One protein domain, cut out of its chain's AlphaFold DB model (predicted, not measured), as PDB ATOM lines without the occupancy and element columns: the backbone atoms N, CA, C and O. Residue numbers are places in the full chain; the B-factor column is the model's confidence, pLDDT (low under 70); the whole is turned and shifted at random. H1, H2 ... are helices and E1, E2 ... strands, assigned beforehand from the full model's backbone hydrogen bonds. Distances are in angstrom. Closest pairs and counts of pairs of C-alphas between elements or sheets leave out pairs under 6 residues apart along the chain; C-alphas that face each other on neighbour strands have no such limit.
ATOM      1  N   ALA A   4       4.493  -1.246  17.613       76.25
ATOM      2  CA  ALA A   4       5.114  -0.032  18.137       76.25
ATOM      3  C   ALA A   4       6.648  -0.144  18.212       76.25
ATOM      4  O   ALA A   4       7.341   0.767  17.777       76.25
ATOM      5  N   GLY A   5       7.181  -1.278  18.682       79.38
ATOM      6  CA  GLY A   5       8.630  -1.500  18.748       79.38
ATOM      7  C   GLY A   5       9.302  -1.529  17.372       79.38
ATOM      8  O   GLY A   5      10.371  -0.957  17.200       79.38
ATOM      9  N   VAL A   6       8.653  -2.131  16.368       81.94
ATOM     10  CA  VAL A   6       9.157  -2.130  14.982       81.94
ATOM     11  C   VAL A   6       9.197  -0.712  14.409       81.94
ATOM     12  O   VAL A   6      10.199  -0.331  13.810       81.94
ATOM     13  N   LEU A   7       8.135   0.076  14.601       77.88
ATOM     14  CA  LEU A   7       8.083   1.458  14.115       77.88
ATOM     15  C   LEU A   7       9.109   2.357  14.816       77.88
ATOM     16  O   LEU A   7       9.715   3.189  14.148       77.88
ATOM     17  N   SER A   8       9.342   2.147  16.117       77.00
ATOM     18  CA  SER A   8      10.379   2.850  16.881       77.00
ATOM     19  C   SER A   8      11.770   2.563  16.326       77.00
ATOM     20  O   SER A   8      12.448   3.485  15.896       77.00
ATOM     21  N   HIS A   9      12.152   1.285  16.225       82.06
ATOM     22  CA  HIS A   9      13.474   0.891  15.728       82.06
ATOM     23  C   HIS A   9      13.759   1.427  14.317       82.06
ATOM     24  O   HIS A   9      14.861   1.857  13.992       82.06
ATOM     25  N   GLN A  10      12.738   1.427  13.461       81.88
ATOM     26  CA  GLN A  10      12.853   1.979  12.117       81.88
ATOM     27  C   GLN A  10      12.926   3.516  12.100       81.88
ATOM     28  O   GLN A  10      13.456   4.081  11.143       81.88
ATOM     29  N   GLY A  11      12.367   4.189  13.110       81.06
ATOM     30  CA  GLY A  11      12.547   5.621  13.347       81.06
ATOM     31  C   GLY A  11      13.998   5.948  13.692       81.06
ATOM     32  O   GLY A  11      14.587   6.801  13.031       81.06
ATOM     33  N   ASP A  12      14.597   5.187  14.610       82.81
ATOM     34  CA  ASP A  12      16.011   5.327  14.992       82.81
ATOM     35  C   ASP A  12      16.927   5.150  13.768       82.81
ATOM     36  O   ASP A  12      17.806   5.967  13.487       82.81
ATOM     37  N   GLU A  13      16.676   4.120  12.950       86.12
ATOM     38  CA  GLU A  13      17.445   3.890  11.723       86.12
ATOM     39  C   GLU A  13      17.295   5.049  10.716       86.12
ATOM     40  O   GLU A  13      18.258   5.448  10.050       86.12
ATOM     41  N   TYR A  14      16.093   5.621  10.597       85.00
ATOM     42  CA  TYR A  14      15.854   6.779   9.739       85.00
ATOM     43  C   TYR A  14      16.599   8.022  10.242       85.00
ATOM     44  O   TYR A  14      17.243   8.707   9.442       85.00
ATOM     45  N   GLN A  15      16.585   8.278  11.552       86.75
ATOM     46  CA  GLN A  15      17.342   9.360  12.180       86.75
ATOM     47  C   GLN A  15      18.838   9.252  11.863       86.75
ATOM     48  O   GLN A  15      19.439  10.235  11.426       86.75
ATOM     49  N   VAL A  16      19.424   8.056  11.979       90.12
ATOM     50  CA  VAL A  16      20.839   7.808  11.645       90.12
ATOM     51  C   VAL A  16      21.145   8.175  10.190       90.12
ATOM     52  O   VAL A  16      22.146   8.837   9.905       90.12
ATOM     53  N   ARG A  17      20.271   7.807   9.245       90.50
ATOM     54  CA  ARG A  17      20.451   8.146   7.821       90.50
ATOM     55  C   ARG A  17      20.371   9.654   7.572       90.50
ATOM     56  O   ARG A  17      21.126  10.183   6.754       90.50
ATOM     57  N   ILE A  18      19.480  10.356   8.274       88.88
ATOM     58  CA  ILE A  18      19.371  11.818   8.193       88.88
ATOM     59  C   ILE A  18      20.610  12.496   8.782       88.88
ATOM     60  O   ILE A  18      21.165  13.392   8.141       88.88
ATOM     61  N   ALA A  19      21.081  12.042   9.943       91.88
ATOM     62  CA  ALA A  19      22.314  12.523  10.553       91.88
ATOM     63  C   ALA A  19      23.510  12.343   9.608       91.88
ATOM     64  O   ALA A  19      24.225  13.306   9.332       91.88
ATOM     65  N   LEU A  20      23.671  11.152   9.019       94.19
ATOM     66  CA  LEU A  20      24.743  10.859   8.065       94.19
ATOM     67  C   LEU A  20      24.705  11.800   6.855       94.19
ATOM     68  O   LEU A  20      25.731  12.363   6.477       94.19
ATOM     69  N   LYS A  21      23.520  12.019   6.269       93.31
ATOM     70  CA  LYS A  21      23.344  12.967   5.159       93.31
ATOM     71  C   LYS A  21      23.845  14.362   5.531       93.31
ATOM     72  O   LYS A  21      24.504  15.006   4.718       93.31
ATOM     73  N   TRP A  22      23.522  14.848   6.727       93.69
ATOM     74  CA  TRP A  22      23.953  16.173   7.164       93.69
ATOM     75  C   TRP A  22      25.441  16.231   7.482       93.69
ATOM     76  O   TRP A  22      26.077  17.201   7.085       93.69
ATOM     77  N   ILE A  23      26.017  15.196   8.093       94.62
ATOM     78  CA  ILE A  23      27.463  15.111   8.342       94.62
ATOM     79  C   ILE A  23      28.241  15.174   7.026       94.62
ATOM     80  O   ILE A  23      29.186  15.947   6.910       94.62
ATOM     81  N   VAL A  24      27.803  14.441   5.998       96.06
ATOM     82  CA  VAL A  24      28.409  14.531   4.660       96.06
ATOM     83  C   VAL A  24      28.327  15.960   4.115       96.06
ATOM     84  O   VAL A  24      29.300  16.455   3.560       96.06
ATOM     85  N   ARG A  25      27.200  16.661   4.303       95.00
ATOM     86  CA  ARG A  25      27.081  18.069   3.887       95.00
ATOM     87  C   ARG A  25      27.995  18.993   4.686       95.00
ATOM     88  O   ARG A  25      28.566  19.879   4.075       95.00
ATOM     89  N   LEU A  26      28.135  18.790   5.996       94.94
ATOM     90  CA  LEU A  26      29.047  19.558   6.850       94.94
ATOM     91  C   LEU A  26      30.489  19.438   6.353       94.94
ATOM     92  O   LEU A  26      31.179  20.440   6.242       94.94
ATOM     93  N   LEU A  27      30.924  18.229   5.995       95.75
ATOM     94  CA  LEU A  27      32.278  17.989   5.488       95.75
ATOM     95  C   LEU A  27      32.530  18.578   4.090       95.75
ATOM     96  O   LEU A  27      33.681  18.747   3.704       95.75
ATOM     97  N   LEU A  28      31.473  18.848   3.319       96.31
ATOM     98  CA  LEU A  28      31.560  19.343   1.940       96.31
ATOM     99  C   LEU A  28      31.182  20.823   1.796       96.31
ATOM    100  O   LEU A  28      31.267  21.361   0.693       96.31
ATOM    101  N   ASN A  29      30.689  21.464   2.856       89.56
ATOM    102  CA  ASN A  29      30.145  22.815   2.802       89.56
ATOM    103  C   ASN A  29      30.482  23.597   4.078       89.56
ATOM    104  O   ASN A  29      29.884  23.370   5.132       89.56
ATOM    105  N   ASP A  30      31.351  24.595   3.925       91.44
ATOM    106  CA  ASP A  30      31.830  25.460   5.009       91.44
ATOM    107  C   ASP A  30      30.743  26.372   5.611       91.44
ATOM    108  O   ASP A  30      30.964  27.025   6.630       91.44
ATOM    109  N   CYS A  31      29.543  26.434   5.019       95.19
ATOM    110  CA  CYS A  31      28.422  27.191   5.577       95.19
ATOM    111  C   CYS A  31      27.784  26.512   6.798       95.19
ATOM    112  O   CYS A  31      27.027  27.161   7.527       95.19
ATOM    113  N   ILE A  32      28.033  25.218   7.025       95.00
ATOM    114  CA  ILE A  32      27.509  24.508   8.193       95.00
ATOM    115  C   ILE A  32      28.540  24.616   9.317       95.00
ATOM    116  O   ILE A  32      29.663  24.142   9.206       95.00
ATOM    117  N   ARG A  33      28.140  25.227  10.431       94.00
ATOM    118  CA  ARG A  33      28.985  25.405  11.615       94.00
ATOM    119  C   ARG A  33      29.082  24.130  12.448       94.00
ATOM    120  O   ARG A  33      30.109  23.870  13.066       94.00
ATOM    121  N   GLY A  34      27.993  23.372  12.534       91.81
ATOM    122  CA  GLY A  34      27.956  22.179  13.368       91.81
ATOM    123  C   GLY A  34      26.628  21.447  13.311       91.81
ATOM    124  O   GLY A  34      25.609  21.990  12.878       91.81
ATOM    125  N   ILE A  35      26.659  20.193  13.751       91.56
ATOM    126  CA  ILE A  35      25.507  19.294  13.790       91.56
ATOM    127  C   ILE A  35      25.462  18.634  15.164       91.56
ATOM    128  O   ILE A  35      26.496  18.209  15.676       91.56
ATOM    129  N   GLN A  36      24.264  18.519  15.728       87.94
ATOM    130  CA  GLN A  36      23.972  17.654  16.863       87.94
ATOM    131  C   GLN A  36      22.989  16.568  16.457       87.94
ATOM    132  O   GLN A  36      21.977  16.850  15.824       87.94
ATOM    133  N   VAL A  37      23.305  15.339  16.844       88.00
ATOM    134  CA  VAL A  37      22.466  14.149  16.683       88.00
ATOM    135  C   VAL A  37      22.007  13.750  18.078       88.00
ATOM    136  O   VAL A  37      22.811  13.844  19.001       88.00
ATOM    137  N   GLU A  38      20.741  13.360  18.226       82.19
ATOM    138  CA  GLU A  38      20.099  13.171  19.539       82.19
ATOM    139  C   GLU A  38      20.230  14.447  20.381       82.19
ATOM    140  O   GLU A  38      20.736  14.457  21.502       82.19
ATOM    141  N   SER A  39      19.858  15.571  19.767       74.69
ATOM    142  CA  SER A  39      20.192  16.895  20.274       74.69
ATOM    143  C   SER A  39      19.559  17.159  21.640       74.69
ATOM    144  O   SER A  39      18.355  17.357  21.758       74.69
ATOM    145  N   THR A  40      20.400  17.300  22.662       73.81
ATOM    146  CA  THR A  40      20.016  17.843  23.976       73.81
ATOM    147  C   THR A  40      20.334  19.333  24.112       73.81
ATOM    148  O   THR A  40      20.069  19.928  25.156       73.81
ATOM    149  N   GLY A  41      20.930  19.943  23.081       68.38
ATOM    150  CA  GLY A  41      21.299  21.354  23.056       68.38
ATOM    151  C   GLY A  41      22.760  21.638  22.805       68.38
ATOM    152  O   GLY A  41      23.656  20.911  23.237       68.38
ATOM    153  N   PHE A  42      22.997  22.746  22.099       68.19
ATOM    154  CA  PHE A  42      24.335  23.268  21.873       68.19
ATOM    155  C   PHE A  42      24.893  23.865  23.167       68.19
ATOM    156  O   PHE A  42      24.236  24.710  23.785       68.19
ATOM    157  N   PRO A  43      26.104  23.455  23.592       64.88
ATOM    158  CA  PRO A  43      26.782  24.098  24.705       64.88
ATOM    159  C   PRO A  43      26.891  25.605  24.451       64.88
ATOM    160  O   PRO A  43      27.469  26.026  23.452       64.88
ATOM    161  N   GLY A  44      26.327  26.410  25.354       70.44
ATOM    162  CA  GLY A  44      26.356  27.873  25.272       70.44
ATOM    163  C   GLY A  44      25.125  28.538  24.645       70.44
ATOM    164  O   GLY A  44      25.011  29.753  24.763       70.44
ATOM    165  N   ASP A  45      24.175  27.789  24.070       67.50
ATOM    166  CA  ASP A  45      22.995  28.385  23.410       67.50
ATOM    167  C   ASP A  45      21.875  28.801  24.393       67.50
ATOM    168  O   ASP A  45      20.885  29.394  23.975       67.50
ATOM    169  N   GLY A  46      22.018  28.543  25.702       62.44
ATOM    170  CA  GLY A  46      21.137  29.042  26.779       62.44
ATOM    171  C   GLY A  46      19.684  28.539  26.763       62.44
ATOM    172  O   GLY A  46      18.985  28.641  27.769       62.44
ATOM    173  N   VAL A  47      19.242  27.961  25.650       60.22
ATOM    174  CA  VAL A  47      17.915  27.402  25.427       60.22
ATOM    175  C   VAL A  47      18.101  25.934  25.044       60.22
ATOM    176  O   VAL A  47      18.710  25.660  24.006       60.22
ATOM    177  N   PRO A  48      17.623  24.972  25.852       57.84
ATOM    178  CA  PRO A  48      17.597  23.585  25.420       57.84
ATOM    179  C   PRO A  48      16.681  23.495  24.188       57.84
ATOM    180  O   PRO A  48      15.547  23.980  24.247       57.84
ATOM    181  N   PRO A  49      17.144  22.942  23.054       56.75
ATOM    182  CA  PRO A  49      16.289  22.714  21.911       56.75
ATOM    183  C   PRO A  49      15.195  21.759  22.364       56.75
ATOM    184  O   PRO A  49      15.455  20.667  22.875       56.75
ATOM    185  N   PHE A  50      13.962  22.221  22.237       56.41
ATOM    186  CA  PHE A  50      12.799  21.406  22.498       56.41
ATOM    187  C   PHE A  50      12.744  20.309  21.426       56.41
ATOM    188  O   PHE A  50      12.404  20.571  20.285       56.41
ATOM    189  N   ILE A  51      13.075  19.077  21.827       60.66
ATOM    190  CA  ILE A  51      12.553  17.829  21.241       60.66
ATOM    191  C   ILE A  51      12.901  17.584  19.753       60.66
ATOM    192  O   ILE A  51      12.098  17.014  19.009       60.66
ATOM    193  N   ASP A  52      14.105  17.951  19.309       66.38
ATOM    194  CA  ASP A  52      14.570  17.634  17.951       66.38
ATOM    195  C   ASP A  52      15.628  16.528  17.925       66.38
ATOM    196  O   ASP A  52      16.595  16.526  18.685       66.38
ATOM    197  N   ASP A  53      15.466  15.602  16.981       79.62
ATOM    198  CA  ASP A  53      16.326  14.428  16.821       79.62
ATOM    199  C   ASP A  53      17.688  14.795  16.199       79.62
ATOM    200  O   ASP A  53      18.706  14.155  16.478       79.62
ATOM    201  N   VAL A  54      17.724  15.830  15.349       87.56
ATOM    202  CA  VAL A  54      18.945  16.392  14.751       87.56
ATOM    203  C   VAL A  54      18.822  17.913  14.635       87.56
ATOM    204  O   VAL A  54      17.828  18.424  14.120       87.56
ATOM    205  N   VAL A  55      19.864  18.646  15.033       88.06
ATOM    206  CA  VAL A  55      19.951  20.108  14.876       88.06
ATOM    207  C   VAL A  55      21.184  20.473  14.062       88.06
ATOM    208  O   VAL A  55      22.287  20.004  14.333       88.06
ATOM    209  N   VAL A  56      21.006  21.343  13.072       90.81
ATOM    210  CA  VAL A  56      22.072  21.839  12.194       90.81
ATOM    211  C   VAL A  56      22.202  23.343  12.378       90.81
ATOM    212  O   VAL A  56      21.231  24.076  12.198       90.81
ATOM    213  N   LYS A  57      23.406  23.812  12.704       90.88
ATOM    214  CA  LYS A  57      23.734  25.232  12.857       90.88
ATOM    215  C   LYS A  57      24.532  25.707  11.654       90.88
ATOM    216  O   LYS A  57      25.487  25.047  11.245       90.88
ATOM    217  N   PHE A  58      24.171  26.863  11.122       94.12
ATOM    218  CA  PHE A  58      24.875  27.518  10.026       94.12
ATOM    219  C   PHE A  58      25.736  28.670  10.547       94.12
ATOM    220  O   PHE A  58      25.529  29.182  11.650       94.12
ATOM    221  N   VAL A  59      26.739  29.056   9.760       94.25
ATOM    222  CA  VAL A  59      27.665  30.149  10.105       94.25
ATOM    223  C   VAL A  59      26.984  31.521  10.139       94.25
ATOM    224  O   VAL A  59      27.409  32.388  10.894       94.25
ATOM    225  N   ASP A  60      25.907  31.703   9.374       93.88
ATOM    226  CA  ASP A  60      25.099  32.929   9.299       93.88
ATOM    227  C   ASP A  60      24.092  33.080  10.458       93.88
ATOM    228  O   ASP A  60      23.324  34.040  10.501       93.88
ATOM    229  N   GLY A  61      24.091  32.137  11.406       87.94
ATOM    230  CA  GLY A  61      23.177  32.111  12.547       87.94
ATOM    231  C   GLY A  61      21.863  31.369  12.286       87.94
ATOM    232  O   GLY A  61      21.102  31.144  13.230       87.94
ATOM    233  N   HIS A  62      21.595  30.923  11.055       89.06
ATOM    234  CA  HIS A  62      20.430  30.094  10.759       89.06
ATOM    235  C   HIS A  62      20.548  28.703  11.407       89.06
ATOM    236  O   HIS A  62      21.638  28.158  11.603       89.06
ATOM    237  N   SER A  63      19.406  28.103  11.747       87.38
ATOM    238  CA  SER A  63      19.330  26.757  12.324       87.38
ATOM    239  C   SER A  63      18.263  25.925  11.616       87.38
ATOM    240  O   SER A  63      17.172  26.419  11.342       87.38
ATOM    241  N   VAL A  64      18.564  24.655  11.346       87.00
ATOM    242  CA  VAL A  64      17.580  23.662  10.896       87.00
ATOM    243  C   VAL A  64      17.359  22.665  12.022       87.00
ATOM    244  O   VAL A  64      18.308  22.052  12.507       87.00
ATOM    245  N   TYR A  65      16.096  22.500  12.389       83.56
ATOM    246  CA  TYR A  65      15.615  21.581  13.410       83.56
ATOM    247  C   TYR A  65      14.898  20.423  12.726       83.56
ATOM    248  O   TYR A  65      14.122  20.641  11.788       83.56
ATOM    249  N   ILE A  66      15.234  19.192  13.105       82.69
ATOM    250  CA  ILE A  66      14.777  18.001  12.400       82.69
ATOM    251  C   ILE A  66      14.276  16.974  13.398       82.69
ATOM    252  O   ILE A  66      15.051  16.407  14.165       82.69
ATOM    253  N   GLN A  67      12.998  16.642  13.255       78.88
ATOM    254  CA  GLN A  67      12.392  15.485  13.888       78.88
ATOM    255  C   GLN A  67      12.223  14.356  12.860       78.88
ATOM    256  O   GLN A  67      11.573  14.492  11.817       78.88
ATOM    257  N   ALA A  68      12.834  13.215  13.137       77.75
ATOM    258  CA  ALA A  68      12.866  12.037  12.292       77.75
ATOM    259  C   ALA A  68      11.679  11.109  12.614       77.75
ATOM    260  O   ALA A  68      11.835   9.995  13.103       77.75
ATOM    261  N   LYS A  69      10.449  11.556  12.320       71.94
ATOM    262  CA  LYS A  69       9.237  10.740  12.513       71.94
ATOM    263  C   LYS A  69       8.945   9.860  11.300       71.94
ATOM    264  O   LYS A  69       8.681  10.356  10.206       71.94
ATOM    265  N   LYS A  70       8.932   8.541  11.512       65.25
ATOM    266  CA  LYS A  70       8.635   7.553  10.463       65.25
ATOM    267  C   LYS A  70       7.152   7.464  10.083       65.25
ATOM    268  O   LYS A  70       6.826   6.966   9.010       65.25
ATOM    269  N   ASN A  71       6.243   7.948  10.922       65.06
ATOM    270  CA  ASN A  71       4.809   7.788  10.669       65.06
ATOM    271  C   ASN A  71       4.311   8.579   9.441       65.06
ATOM    272  O   ASN A  71       3.156   8.421   9.056       65.06
ATOM    273  N   GLU A  72       5.174   9.366   8.776       68.94
ATOM    274  CA  GLU A  72       4.930   9.826   7.408       68.94
ATOM    275  C   GLU A  72       5.266   8.697   6.413       68.94
ATOM    276  O   GLU A  72       6.440   8.379   6.204       68.94
ATOM    277  N   PRO A  73       4.256   8.085   5.771       64.25
ATOM    278  CA  PRO A  73       4.426   6.855   5.003       64.25
ATOM    279  C   PRO A  73       5.256   7.025   3.723       64.25
ATOM    280  O   PRO A  73       5.657   6.025   3.134       64.25
ATOM    281  N   ASN A  74       5.522   8.261   3.283       66.75
ATOM    282  CA  ASN A  74       6.270   8.558   2.060       66.75
ATOM    283  C   ASN A  74       7.701   9.062   2.315       66.75
ATOM    284  O   ASN A  74       8.393   9.413   1.357       66.75
ATOM    285  N   HIS A  75       8.140   9.120   3.577       62.78
ATOM    286  CA  HIS A  75       9.426   9.667   4.021       62.78
ATOM    287  C   HIS A  75       9.767  11.057   3.435       62.78
ATOM    288  O   HIS A  75      10.918  11.346   3.094       62.78
ATOM    289  N   ARG A  76       8.767  11.928   3.274       65.81
ATOM    290  CA  ARG A  76       8.920  13.298   2.767       65.81
ATOM    291  C   ARG A  76       9.167  14.286   3.903       65.81
ATOM    292  O   ARG A  76       8.792  14.058   5.051       65.81
ATOM    293  N   THR A  77       9.745  15.438   3.558       66.94
ATOM    294  CA  THR A  77       9.752  16.605   4.448       66.94
ATOM    295  C   THR A  77       8.311  16.965   4.785       66.94
ATOM    296  O   THR A  77       7.502  17.241   3.896       66.94
ATOM    297  N   TRP A  78       7.978  16.926   6.067       68.56
ATOM    298  CA  TRP A  78       6.647  17.240   6.553       68.56
ATOM    299  C   TRP A  78       6.566  18.712   6.960       68.56
ATOM    300  O   TRP A  78       7.565  19.385   7.199       68.56
ATOM    301  N   THR A  79       5.344  19.230   6.982       69.31
ATOM    302  CA  THR A  79       5.031  20.581   7.457       69.31
ATOM    303  C   THR A  79       3.952  20.466   8.524       69.31
ATOM    304  O   THR A  79       3.276  19.441   8.596       69.31
ATOM    305  N   LEU A  80       3.701  21.528   9.291       69.06
ATOM    306  CA  LEU A  80       2.571  21.579  10.236       69.06
ATOM    307  C   LEU A  80       1.199  21.372   9.561       69.06
ATOM    308  O   LEU A  80       0.200  21.131  10.230       69.06
ATOM    309  N   LYS A  81       1.137  21.452   8.225       73.25
ATOM    310  CA  LYS A  81      -0.060  21.162   7.426       73.25
ATOM    311  C   LYS A  81      -0.177  19.686   7.028       73.25
ATOM    312  O   LYS A  81      -1.129  19.329   6.340       73.25
ATOM    313  N   ASN A  82       0.775  18.831   7.408       71.00
ATOM    314  CA  ASN A  82       0.742  17.409   7.092       71.00
ATOM    315  C   ASN A  82      -0.383  16.728   7.889       71.00
ATOM    316  O   ASN A  82      -0.257  16.505   9.091       71.00
ATOM    317  N   SER A  83      -1.473  16.376   7.206       72.88
ATOM    318  CA  SER A  83      -2.639  15.722   7.809       72.88
ATOM    319  C   SER A  83      -2.325  14.352   8.403       72.88
ATOM    320  O   SER A  83      -3.020  13.925   9.316       72.88
ATOM    321  N   THR A  84      -1.290  13.670   7.908       71.25
ATOM    322  CA  THR A  84      -0.890  12.336   8.369       71.25
ATOM    323  C   THR A  84      -0.141  12.384   9.695       71.25
ATOM    324  O   THR A  84      -0.263  11.462  10.491       71.25
ATOM    325  N   LEU A  85       0.600  13.465   9.951       70.50
ATOM    326  CA  LEU A  85       1.386  13.636  11.174       70.50
ATOM    327  C   LEU A  85       0.784  14.650  12.153       70.50
ATOM    328  O   LEU A  85       1.354  14.870  13.214       70.50
ATOM    329  N   LYS A  86      -0.353  15.275  11.827       73.19
ATOM    330  CA  LYS A  86      -0.923  16.403  12.581       73.19
ATOM    331  C   LYS A  86      -0.992  16.152  14.092       73.19
ATOM    332  O   LYS A  86      -0.537  16.989  14.864       73.19
ATOM    333  N   ASP A  87      -1.509  14.998  14.504       69.81
ATOM    334  CA  ASP A  87      -1.684  14.665  15.924       69.81
ATOM    335  C   ASP A  87      -0.368  14.317  16.634       69.81
ATOM    336  O   ASP A  87      -0.294  14.356  17.861       69.81
ATOM    337  N   GLU A  88       0.672  13.960  15.880       67.06
ATOM    338  CA  GLU A  88       2.012  13.687  16.402       67.06
ATOM    339  C   GLU A  88       2.835  14.969  16.509       67.06
ATOM    340  O   GLU A  88       3.531  15.164  17.501       67.06
ATOM    341  N   LEU A  89       2.694  15.869  15.532       66.81
ATOM    342  CA  LEU A  89       3.357  17.172  15.509       66.81
ATOM    343  C   LEU A  89       2.844  18.118  16.595       66.81
ATOM    344  O   LEU A  89       3.577  18.995  17.018       66.81
ATOM    345  N   LEU A  90       1.600  17.949  17.052       64.38
ATOM    346  CA  LEU A  90       1.038  18.733  18.157       64.38
ATOM    347  C   LEU A  90       1.508  18.267  19.546       64.38
ATOM    348  O   LEU A  90       1.205  18.929  20.535       64.38
ATOM    349  N   LYS A  91       2.176  17.109  19.641       56.88
ATOM    350  CA  LYS A  91       2.670  16.535  20.907       56.88
ATOM    351  C   LYS A  91       4.161  16.782  21.148       56.88
ATOM    352  O   LYS A  91       4.631  16.467  22.239       56.88
TER     353      LYS A  91
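AT A GLANCE: This is residues 4 to 91 of the 92 residues of an uncharacterized protein of Rhodothermaceae bacterium (UniProt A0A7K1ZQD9). A small sheet of three strands, E1, E2 and E3, has one long helix, H1, along one of its faces; residues 15 to 27 of H1 pack on the sheet, and residues 4 to 14 extend past it. A long loop, residues 38 to 53, joins E1 to E2, and after E3 the chain runs away from the sheet through a long winding stretch to the short helix H2, at a distance from the sheet. The printed part has 88 residues with two named helices and three named strands, in the order H1 E1 E2 E3 H2; the sheet runs E1 E2 E3, antiparallel throughout, and the class is mixed, helices and strands. The whole is compact, with a radius of gyration of the C-alphas of 13.8 A and spans of 36 by 26 by 24 A.

HOW THE PARTS SIT: E2, residues 54 to 58, is the inner strand of the sheet, and E1, residues 32 to 37, and E3, residues 63 to 66, are its edge strands. They form a meander, each strand the antiparallel neighbour of the one before. E1 and E2 are a hairpin at 168 degrees, with N 36 and O 55 at 2.8 A and N 57 and O 34 at 2.9 A, within hydrogen-bond range. E2 and E3 are a hairpin at 164 degrees, with N 56 and O 64 within range at 2.8 A. H1, residues 4 to 28, is on the sheet at a height of 8.2 A, and with it makes two layers, a helix on one face of a sheet. It lies over E1 and E2 and runs along the strands, at 19 degrees to E1 on the local plane. The closest C-alphas of H1 and E1 are those of Leu 26 and Ile 32, 5.4 A apart; those of H1 and E2 are Ala 19 and Val 54, 6.6 A apart. H2, residues 86 to 89, is not on the sheet and is apart from H1, E1 and E2. In H1 every O i to N i+4 pair is within hydrogen-bond range; H2 is too short for such a pair, and its one O i to N i+3 pair is within range.

IN THESE COORDINATES: E1 is 14.3 A long from first to last C-alpha, E2 13.5 A and E3 9.9 A. H1 is 36.6 A long, from C-alpha 4 at (5.114, -0.032, 18.137) to C-alpha 28 at (31.560, 19.343, 1.940). H2 is 5.2 A long and ends with C-alpha 89 at (3.357, 17.172, 15.509).

THE WHOLE: The two C-alphas farthest apart, those of Ala 4 and Asp 60, are 39.5 A apart. The printed part has no cut. The links E1 to E2, 16 residues, and E3 to H2, 19 residues, are long; the other two are tight. The mean pLDDT of the printed part is 79.1, and residues 41 to 43, 45 to 52, 70 to 80 and 87 to 91 are under 70.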